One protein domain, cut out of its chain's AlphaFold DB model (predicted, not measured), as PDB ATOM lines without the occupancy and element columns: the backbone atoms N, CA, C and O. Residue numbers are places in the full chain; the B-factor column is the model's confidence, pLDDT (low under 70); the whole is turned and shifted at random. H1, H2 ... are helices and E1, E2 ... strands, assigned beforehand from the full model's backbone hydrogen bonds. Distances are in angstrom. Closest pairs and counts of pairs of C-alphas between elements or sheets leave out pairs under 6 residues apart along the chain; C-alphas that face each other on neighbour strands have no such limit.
ATOM      1  N   ILE A   2     -48.420  25.741 -33.936       91.38
ATOM      2  CA  ILE A   2     -49.658  26.305 -33.344       91.38
ATOM      3  C   ILE A   2     -50.297  27.391 -34.226       91.38
ATOM      4  O   ILE A   2     -51.505  27.381 -34.429       91.38
ATOM      5  N   GLU A   3     -49.498  28.312 -34.772       93.00
ATOM      6  CA  GLU A   3     -49.997  29.350 -35.687       93.00
ATOM      7  C   GLU A   3     -50.597  28.746 -36.963       93.00
ATOM      8  O   GLU A   3     -51.723  29.075 -37.308       93.00
ATOM      9  N   LEU A   4     -49.912  27.784 -37.592       92.56
ATOM     10  CA  LEU A   4     -50.401  27.097 -38.793       92.56
ATOM     11  C   LEU A   4     -51.695  26.313 -38.535       92.56
ATOM     12  O   LEU A   4     -52.579  26.326 -39.383       92.56
ATOM     13  N   LEU A   5     -51.819  25.648 -37.383       93.44
ATOM     14  CA  LEU A   5     -53.051  24.951 -37.001       93.44
ATOM     15  C   LEU A   5     -54.209  25.948 -36.855       93.44
ATOM     16  O   LEU A   5     -55.234  25.798 -37.515       93.44
ATOM     17  N   ASN A   6     -54.002  27.035 -36.103       95.69
ATOM     18  CA  ASN A   6     -55.006  28.092 -35.948       95.69
ATOM     19  C   ASN A   6     -55.402  28.740 -37.285       95.69
ATOM     20  O   ASN A   6     -56.584  28.981 -37.522       95.69
ATOM     21  N   GLU A   7     -54.436  29.021 -38.163       95.81
ATOM     22  CA  GLU A   7     -54.678  29.598 -39.494       95.81
ATOM     23  C   GLU A   7     -55.509  28.677 -40.396       95.81
ATOM     24  O   GLU A   7     -56.247  29.168 -41.251       95.81
ATOM     25  N   ASN A   8     -55.426  27.358 -40.189       94.75
ATOM     26  CA  ASN A   8     -56.209  26.359 -40.920       94.75
ATOM     27  C   ASN A   8     -57.506  25.960 -40.195       94.75
ATOM     28  O   ASN A   8     -58.260  25.138 -40.707       94.75
ATOM     29  N   GLY A   9     -57.814  26.579 -39.050       95.12
ATOM     30  CA  GLY A   9     -59.016  26.282 -38.269       95.12
ATOM     31  C   GLY A   9     -58.953  24.958 -37.504       95.12
ATOM     32  O   GLY A   9     -59.984  24.499 -37.012       95.12
ATOM     33  N   GLU A  10     -57.765  24.371 -37.386       94.81
ATOM     34  CA  GLU A  10     -57.529  23.148 -36.631       94.81
ATOM     35  C   GLU A  10     -57.352  23.462 -35.136       94.81
ATOM     36  O   GLU A  10     -56.763  24.491 -34.772       94.81
ATOM     37  N   PRO A  11     -57.821  22.579 -34.239       95.69
ATOM     38  CA  PRO A  11     -57.461  22.630 -32.831       95.69
ATOM     39  C   PRO A  11     -55.940  22.625 -32.623       95.69
ATOM     40  O   PRO A  11     -55.165  22.091 -33.412       95.69
ATOM     41  N   THR A  12     -55.497  23.215 -31.516       95.12
ATOM     42  CA  THR A  12     -54.072  23.285 -31.150       95.12
ATOM     43  C   THR A  12     -53.750  22.420 -29.939       95.12
ATOM     44  O   THR A  12     -52.868  22.755 -29.145       95.12
ATOM     45  N   ASP A  13     -54.528  21.361 -29.732       94.31
ATOM     46  CA  ASP A  13     -54.239  20.365 -28.710       94.31
ATOM     47  C   ASP A  13     -53.062  19.468 -29.131       94.31
ATOM     48  O   ASP A  13     -52.506  19.576 -30.225       94.31
ATOM     49  N   ALA A  14     -52.620  18.619 -28.204       92.62
ATOM     50  CA  ALA A  14     -51.454  17.770 -28.424       92.62
ATOM     51  C   ALA A  14     -51.661  16.745 -29.548       92.62
ATOM     52  O   ALA A  14     -50.688  16.399 -30.208       92.62
ATOM     53  N   GLU A  15     -52.891  16.281 -29.775       92.75
ATOM     54  CA  GLU A  15     -53.213  15.330 -30.842       92.75
ATOM     55  C   GLU A  15     -53.008  15.999 -32.201       92.75
ATOM     56  O   GLU A  15     -52.189  15.552 -32.994       92.75
ATOM     57  N   HIS A  16     -53.603  17.172 -32.415       93.25
ATOM     58  CA  HIS A  16     -53.438  17.913 -33.667       93.25
ATOM     59  C   HIS A  16     -51.996  18.375 -33.892       93.25
ATOM     60  O   HIS A  16     -51.543  18.454 -35.030       93.25
ATOM     61  N   MET A  17     -51.237  18.662 -32.832       91.38
ATOM     62  CA  MET A  17     -49.815  18.982 -32.975       91.38
ATOM     63  C   MET A  17     -48.955  17.779 -33.372       91.38
ATOM     64  O   MET A  17     -47.965  17.981 -34.070       91.38
ATOM     65  N   ASN A  18     -49.294  16.568 -32.930       91.31
ATOM     66  CA  ASN A  18     -48.492  15.370 -33.195       91.31
ATOM     67  C   ASN A  18     -48.913  14.649 -34.476       91.31
ATOM     68  O   ASN A  18     -48.059  14.120 -35.178       91.31
ATOM     69  N   ASP A  19     -50.206  14.663 -34.788       93.88
ATOM     70  CA  ASP A  19     -50.788  13.876 -35.873       93.88
ATOM     71  C   ASP A  19     -51.143  14.730 -37.098       93.88
ATOM     72  O   ASP A  19     -51.847  14.278 -37.994       93.88
ATOM     73  N   THR A  20     -50.657  15.971 -37.180       94.38
ATOM     74  CA  THR A  20     -50.770  16.784 -38.400       94.38
ATOM     75  C   THR A  20     -49.533  16.647 -39.273       94.38
ATOM     76  O   THR A  20     -48.411  16.898 -38.836       94.38
ATOM     77  N   LEU A  21     -49.759  16.347 -40.549       93.94
ATOM     78  CA  LEU A  21     -48.756  16.408 -41.597       93.94
ATOM     79  C   LEU A  21     -48.498  17.854 -42.009       93.94
ATOM     80  O   LEU A  21     -49.416  18.648 -42.249       93.94
ATOM     81  N   PHE A  22     -47.219  18.169 -42.181       92.56
ATOM     82  CA  PHE A  22     -46.759  19.444 -42.701       92.56
ATOM     83  C   PHE A  22     -45.832  19.222 -43.890       92.56
ATOM     84  O   PHE A  22     -45.001  18.321 -43.890       92.56
ATOM     85  N   ASN A  23     -45.938  20.092 -44.889       90.38
ATOM     86  CA  ASN A  23     -45.027  20.089 -46.025       90.38
ATOM     87  C   ASN A  23     -43.867  21.050 -45.765       90.38
ATOM     88  O   ASN A  23     -44.086  22.224 -45.452       90.38
ATOM     89  N   CYS A  24     -42.643  20.571 -45.976       87.50
ATOM     90  CA  CYS A  24     -41.449  21.409 -46.032       87.50
ATOM     91  C   CYS A  24     -41.233  21.923 -47.462       87.50
ATOM     92  O   CYS A  24     -40.852  21.181 -48.367       87.50
ATOM     93  N   ASN A  25     -41.436  23.221 -47.675       85.06
ATOM     94  CA  ASN A  25     -41.241  23.868 -48.967       85.06
ATOM     95  C   ASN A  25     -39.765  24.238 -49.168       85.06
ATOM     96  O   ASN A  25     -39.348  25.382 -48.983       85.06
ATOM     97  N   LEU A  26     -38.957  23.272 -49.610       79.31
ATOM     98  CA  LEU A  26     -37.515  23.463 -49.837       79.31
ATOM     99  C   LEU A  26     -37.185  24.528 -50.902       79.31
ATOM    100  O   LEU A  26     -36.106  25.113 -50.891       79.31
ATOM    101  N   THR A  27     -38.106  24.789 -51.832       77.75
ATOM    102  CA  THR A  27     -37.932  25.766 -52.924       77.75
ATOM    103  C   THR A  27     -38.242  27.199 -52.510       77.75
ATOM    104  O   THR A  27     -37.861  28.143 -53.204       77.75
ATOM    105  N   LYS A  28     -38.942  27.372 -51.389       70.38
ATOM    106  CA  LYS A  28     -39.445  28.650 -50.910       70.38
ATOM    107  C   LYS A  28     -38.988  28.786 -49.471       70.38
ATOM    108  O   LYS A  28     -39.737  28.429 -48.576       70.38
ATOM    109  N   ASP A  29     -37.720  29.173 -49.315       82.69
ATOM    110  CA  ASP A  29     -37.025  29.503 -48.058       82.69
ATOM    111  C   ASP A  29     -36.994  28.444 -46.937       82.69
ATOM    112  O   ASP A  29     -36.463  28.715 -45.862       82.69
ATOM    113  N   GLY A  30     -37.469  27.222 -47.194       83.00
ATOM    114  CA  GLY A  30     -37.614  26.201 -46.156       83.00
ATOM    115  C   GLY A  30     -38.862  26.402 -45.294       83.00
ATOM    116  O   GLY A  30     -38.961  25.802 -44.225       83.00
ATOM    117  N   SER A  31     -39.810  27.235 -45.738       88.94
ATOM    118  CA  SER A  31     -41.098  27.418 -45.071       88.94
ATOM    119  C   SER A  31     -41.861  26.107 -44.903       88.94
ATOM    120  O   SER A  31     -41.827  25.210 -45.747       88.94
ATOM    121  N   ILE A  32     -42.615  26.029 -43.810       90.12
ATOM    122  CA  ILE A  32     -43.485  24.901 -43.494       90.12
ATOM    123  C   ILE A  32     -44.927  25.326 -43.771       90.12
ATOM    124  O   ILE A  32     -45.332  26.420 -43.380       90.12
ATOM    125  N   SER A  33     -45.705  24.475 -44.431       91.75
ATOM    126  CA  SER A  33     -47.138  24.690 -44.648       91.75
ATOM    127  C   SER A  33     -47.949  23.510 -44.136       91.75
ATOM    128  O   SER A  33     -47.509  22.367 -44.232       91.75
ATOM    129  N   PHE A  34     -49.148  23.788 -43.633       93.62
ATOM    130  CA  PHE A  34     -50.117  22.754 -43.278       93.62
ATOM    131  C   PHE A  34     -50.425  21.847 -44.482       93.62
ATOM    132  O   PHE A  34     -50.540  22.337 -45.610       93.62
ATOM    133  N   ASN A  35     -50.533  20.538 -44.241       93.69
ATOM    134  CA  ASN A  35     -50.989  19.561 -45.229       93.69
ATOM    135  C   ASN A  35     -52.344  18.973 -44.808       93.69
ATOM    136  O   ASN A  35     -53.346  19.235 -45.472       93.69
ATOM    137  N   SER A  36     -52.380  18.196 -43.723       94.06
ATOM    138  CA  SER A  36     -53.606  17.550 -43.235       94.06
ATOM    139  C   SER A  36     -53.452  17.007 -41.815       94.06
ATOM    140  O   SER A  36     -52.366  16.588 -41.431       94.06
ATOM    141  N   PHE A  37     -54.543  16.980 -41.049       93.88
ATOM    142  CA  PHE A  37     -54.617  16.259 -39.776       93.88
ATOM    143  C   PHE A  37     -54.953  14.775 -40.002       93.88
ATOM    144  O   PHE A  37     -55.881  14.442 -40.746       93.88
ATOM    145  N   CYS A  38     -54.218  13.881 -39.340       94.25
ATOM    146  CA  CYS A  38     -54.391  12.437 -39.399       94.25
ATOM    147  C   CYS A  38     -55.191  11.931 -38.196       94.25
ATOM    148  O   CYS A  38     -54.641  11.615 -37.148       94.25
ATOM    149  N   MET A  39     -56.500  11.754 -38.384       91.06
ATOM    150  CA  MET A  39     -57.425  11.292 -37.335       91.06
ATOM    151  C   MET A  39     -57.040   9.953 -36.671       91.06
ATOM    152  O   MET A  39     -57.449   9.689 -35.544       91.06
ATOM    153  N   PHE A  40     -56.298   9.089 -37.367       91.88
ATOM    154  CA  PHE A  40     -55.852   7.787 -36.853       91.88
ATOM    155  C   PHE A  40     -54.352   7.745 -36.540       91.88
ATOM    156  O   PHE A  40     -53.802   6.668 -36.336       91.88
ATOM    157  N   GLY A  41     -53.704   8.908 -36.488       90.50
ATOM    158  CA  GLY A  41     -52.275   9.033 -36.256       90.50
ATOM    159  C   GLY A  41     -51.454   9.155 -37.537       90.50
ATOM    160  O   GLY A  41     -51.872   8.765 -38.637       90.50
ATOM    161  N   CYS A  42     -50.264   9.722 -37.371       91.81
ATOM    162  CA  CYS A  42     -49.254   9.857 -38.410       91.81
ATOM    163  C   CYS A  42     -48.271   8.673 -38.373       91.81
ATOM    164  O   CYS A  42     -47.768   8.308 -37.309       91.81
ATOM    165  N   GLU A  43     -47.981   8.071 -39.526       92.69
ATOM    166  CA  GLU A  43     -46.965   7.025 -39.672       92.69
ATOM    167  C   GLU A  43     -45.707   7.590 -40.341       92.69
ATOM    168  O   GLU A  43     -45.775   8.146 -41.440       92.69
ATOM    169  N   ASP A  44     -44.571   7.437 -39.652       89.56
ATOM    170  CA  ASP A  44     -43.241   7.774 -40.162       89.56
ATOM    171  C   ASP A  44     -42.833   6.750 -41.224       89.56
ATOM    172  O   ASP A  44     -42.751   5.542 -40.969       89.56
ATOM    173  N   SER A  45     -42.594   7.243 -42.433       89.88
ATOM    174  CA  SER A  45     -42.237   6.415 -43.589       89.88
ATOM    175  C   SER A  45     -40.736   6.099 -43.683       89.88
ATOM    176  O   SER A  45     -40.324   5.284 -44.516       89.88
ATOM    177  N   GLY A  46     -39.919   6.683 -42.803       87.19
ATOM    178  CA  GLY A  46     -38.480   6.477 -42.716       87.19
ATOM    179  C   GLY A  46     -37.661   7.320 -43.700       87.19
ATOM    180  O   GLY A  46     -38.143   8.236 -44.361       87.19
ATOM    181  N   GLU A  47     -36.361   7.022 -43.788       89.62
ATOM    182  CA  GLU A  47     -35.408   7.822 -44.568       89.62
ATOM    183  C   GLU A  47     -35.799   7.910 -46.055       89.62
ATOM    184  O   GLU A  47     -35.793   6.917 -46.784       89.62
ATOM    185  N   GLY A  48     -36.094   9.130 -46.512       84.56
ATOM    186  CA  GLY A  48     -36.436   9.425 -47.906       84.56
ATOM    187  C   GLY A  48     -37.897   9.164 -48.283       84.56
ATOM    188  O   GLY A  48     -38.232   9.332 -49.457       84.56
ATOM    189  N   GLY A  49     -38.742   8.763 -47.330       87.00
ATOM    190  CA  GLY A  49     -40.191   8.695 -47.499       87.00
ATOM    191  C   GLY A  49     -40.897   9.953 -46.982       87.00
ATOM    192  O   GLY A  49     -40.360  10.675 -46.142       87.00
ATOM    193  N   ASP A  50     -42.110  10.190 -47.486       89.25
ATOM    194  CA  ASP A  50     -43.034  11.175 -46.923       89.25
ATOM    195  C   ASP A  50     -43.966  10.495 -45.909       89.25
ATOM    196  O   ASP A  50     -44.573   9.459 -46.208       89.25
ATOM    197  N   ASP A  51     -44.105  11.096 -44.728       90.94
ATOM    198  CA  ASP A  51     -45.038  10.645 -43.694       90.94
ATOM    199  C   ASP A  51     -46.484  10.636 -44.208       90.94
ATOM    200  O   ASP A  51     -46.876  11.424 -45.079       90.94
ATOM    201  N   PHE A  52     -47.306   9.737 -43.666       92.12
ATOM    202  CA  PHE A  52     -48.678   9.556 -44.133       92.12
ATOM    203  C   PHE A  52     -49.659   9.280 -42.998       92.12
ATOM    204  O   PHE A  52     -49.307   8.777 -41.936       92.12
ATOM    205  N   CYS A  53     -50.935   9.579 -43.246       93.19
ATOM    206  CA  CYS A  53     -51.993   9.245 -42.302       93.19
ATOM    207  C   CYS A  53     -52.303   7.749 -42.327       93.19
ATOM    208  O   CYS A  53     -52.536   7.170 -43.396       93.19
ATOM    209  N   GLN A  54     -52.395   7.150 -41.141       91.12
ATOM    210  CA  GLN A  54     -52.917   5.797 -40.980       91.12
ATOM    211  C   GLN A  54     -54.382   5.730 -41.456       91.12
ATOM    212  O   GLN A  54     -55.121   6.717 -41.386       91.12
TER     213      GLN A  54
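Overview. This is residues 2 to 54 of the 55 residues of an uncharacterized protein of Pseudocercospora fijiensis (strain CIRAD86) (UniProt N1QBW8). A two-stranded hairpin, E1 and E2, has the small helix H1 packed on E2 and the small helix H2 near the end where E1 begins; residues 38 to 54, with no named element, fold back as a loop away from H1. The 53 printed residues run H1, H2, E1, E2, the sheet antiparallel, the class mixed, with under half in named elements. The outline is flat, 28 by 26 by 13 A, and only just compact, close to loose, with a radius of gyration of the C-alphas of 11.4 A.

Arrangement. E1, residues 20 to 25, and E2, residues 31 to 37, are antiparallel at 152 degrees, with N 23 and O 33 within hydrogen-bond range at 2.8 A. The closest C-alphas of H1, residues 2 to 7, and E2 are Leu 4 and Phe 34, 6.2 A apart. H1 and H2, residues 14 to 18, only just touch, with 3 pairs of C-alphas within 8 A, the closest Ile 2 and Met 17 at 7.3 A. H1 and E1 are apart. In both helices every O i to N i+4 pair is within hydrogen-bond range.

Along the chain. E1 spans 15.9 A and E2 18.3 A, ending at C-alpha 37 (-54.617, 16.259, -39.776). H1 begins at C-alpha 2 (-49.658, 26.305, -33.344).

Size, cuts and confidence. The printed part has no cut and no long link between its named elements, and no printed residue has a pLDDT, the model's own confidence, under 70.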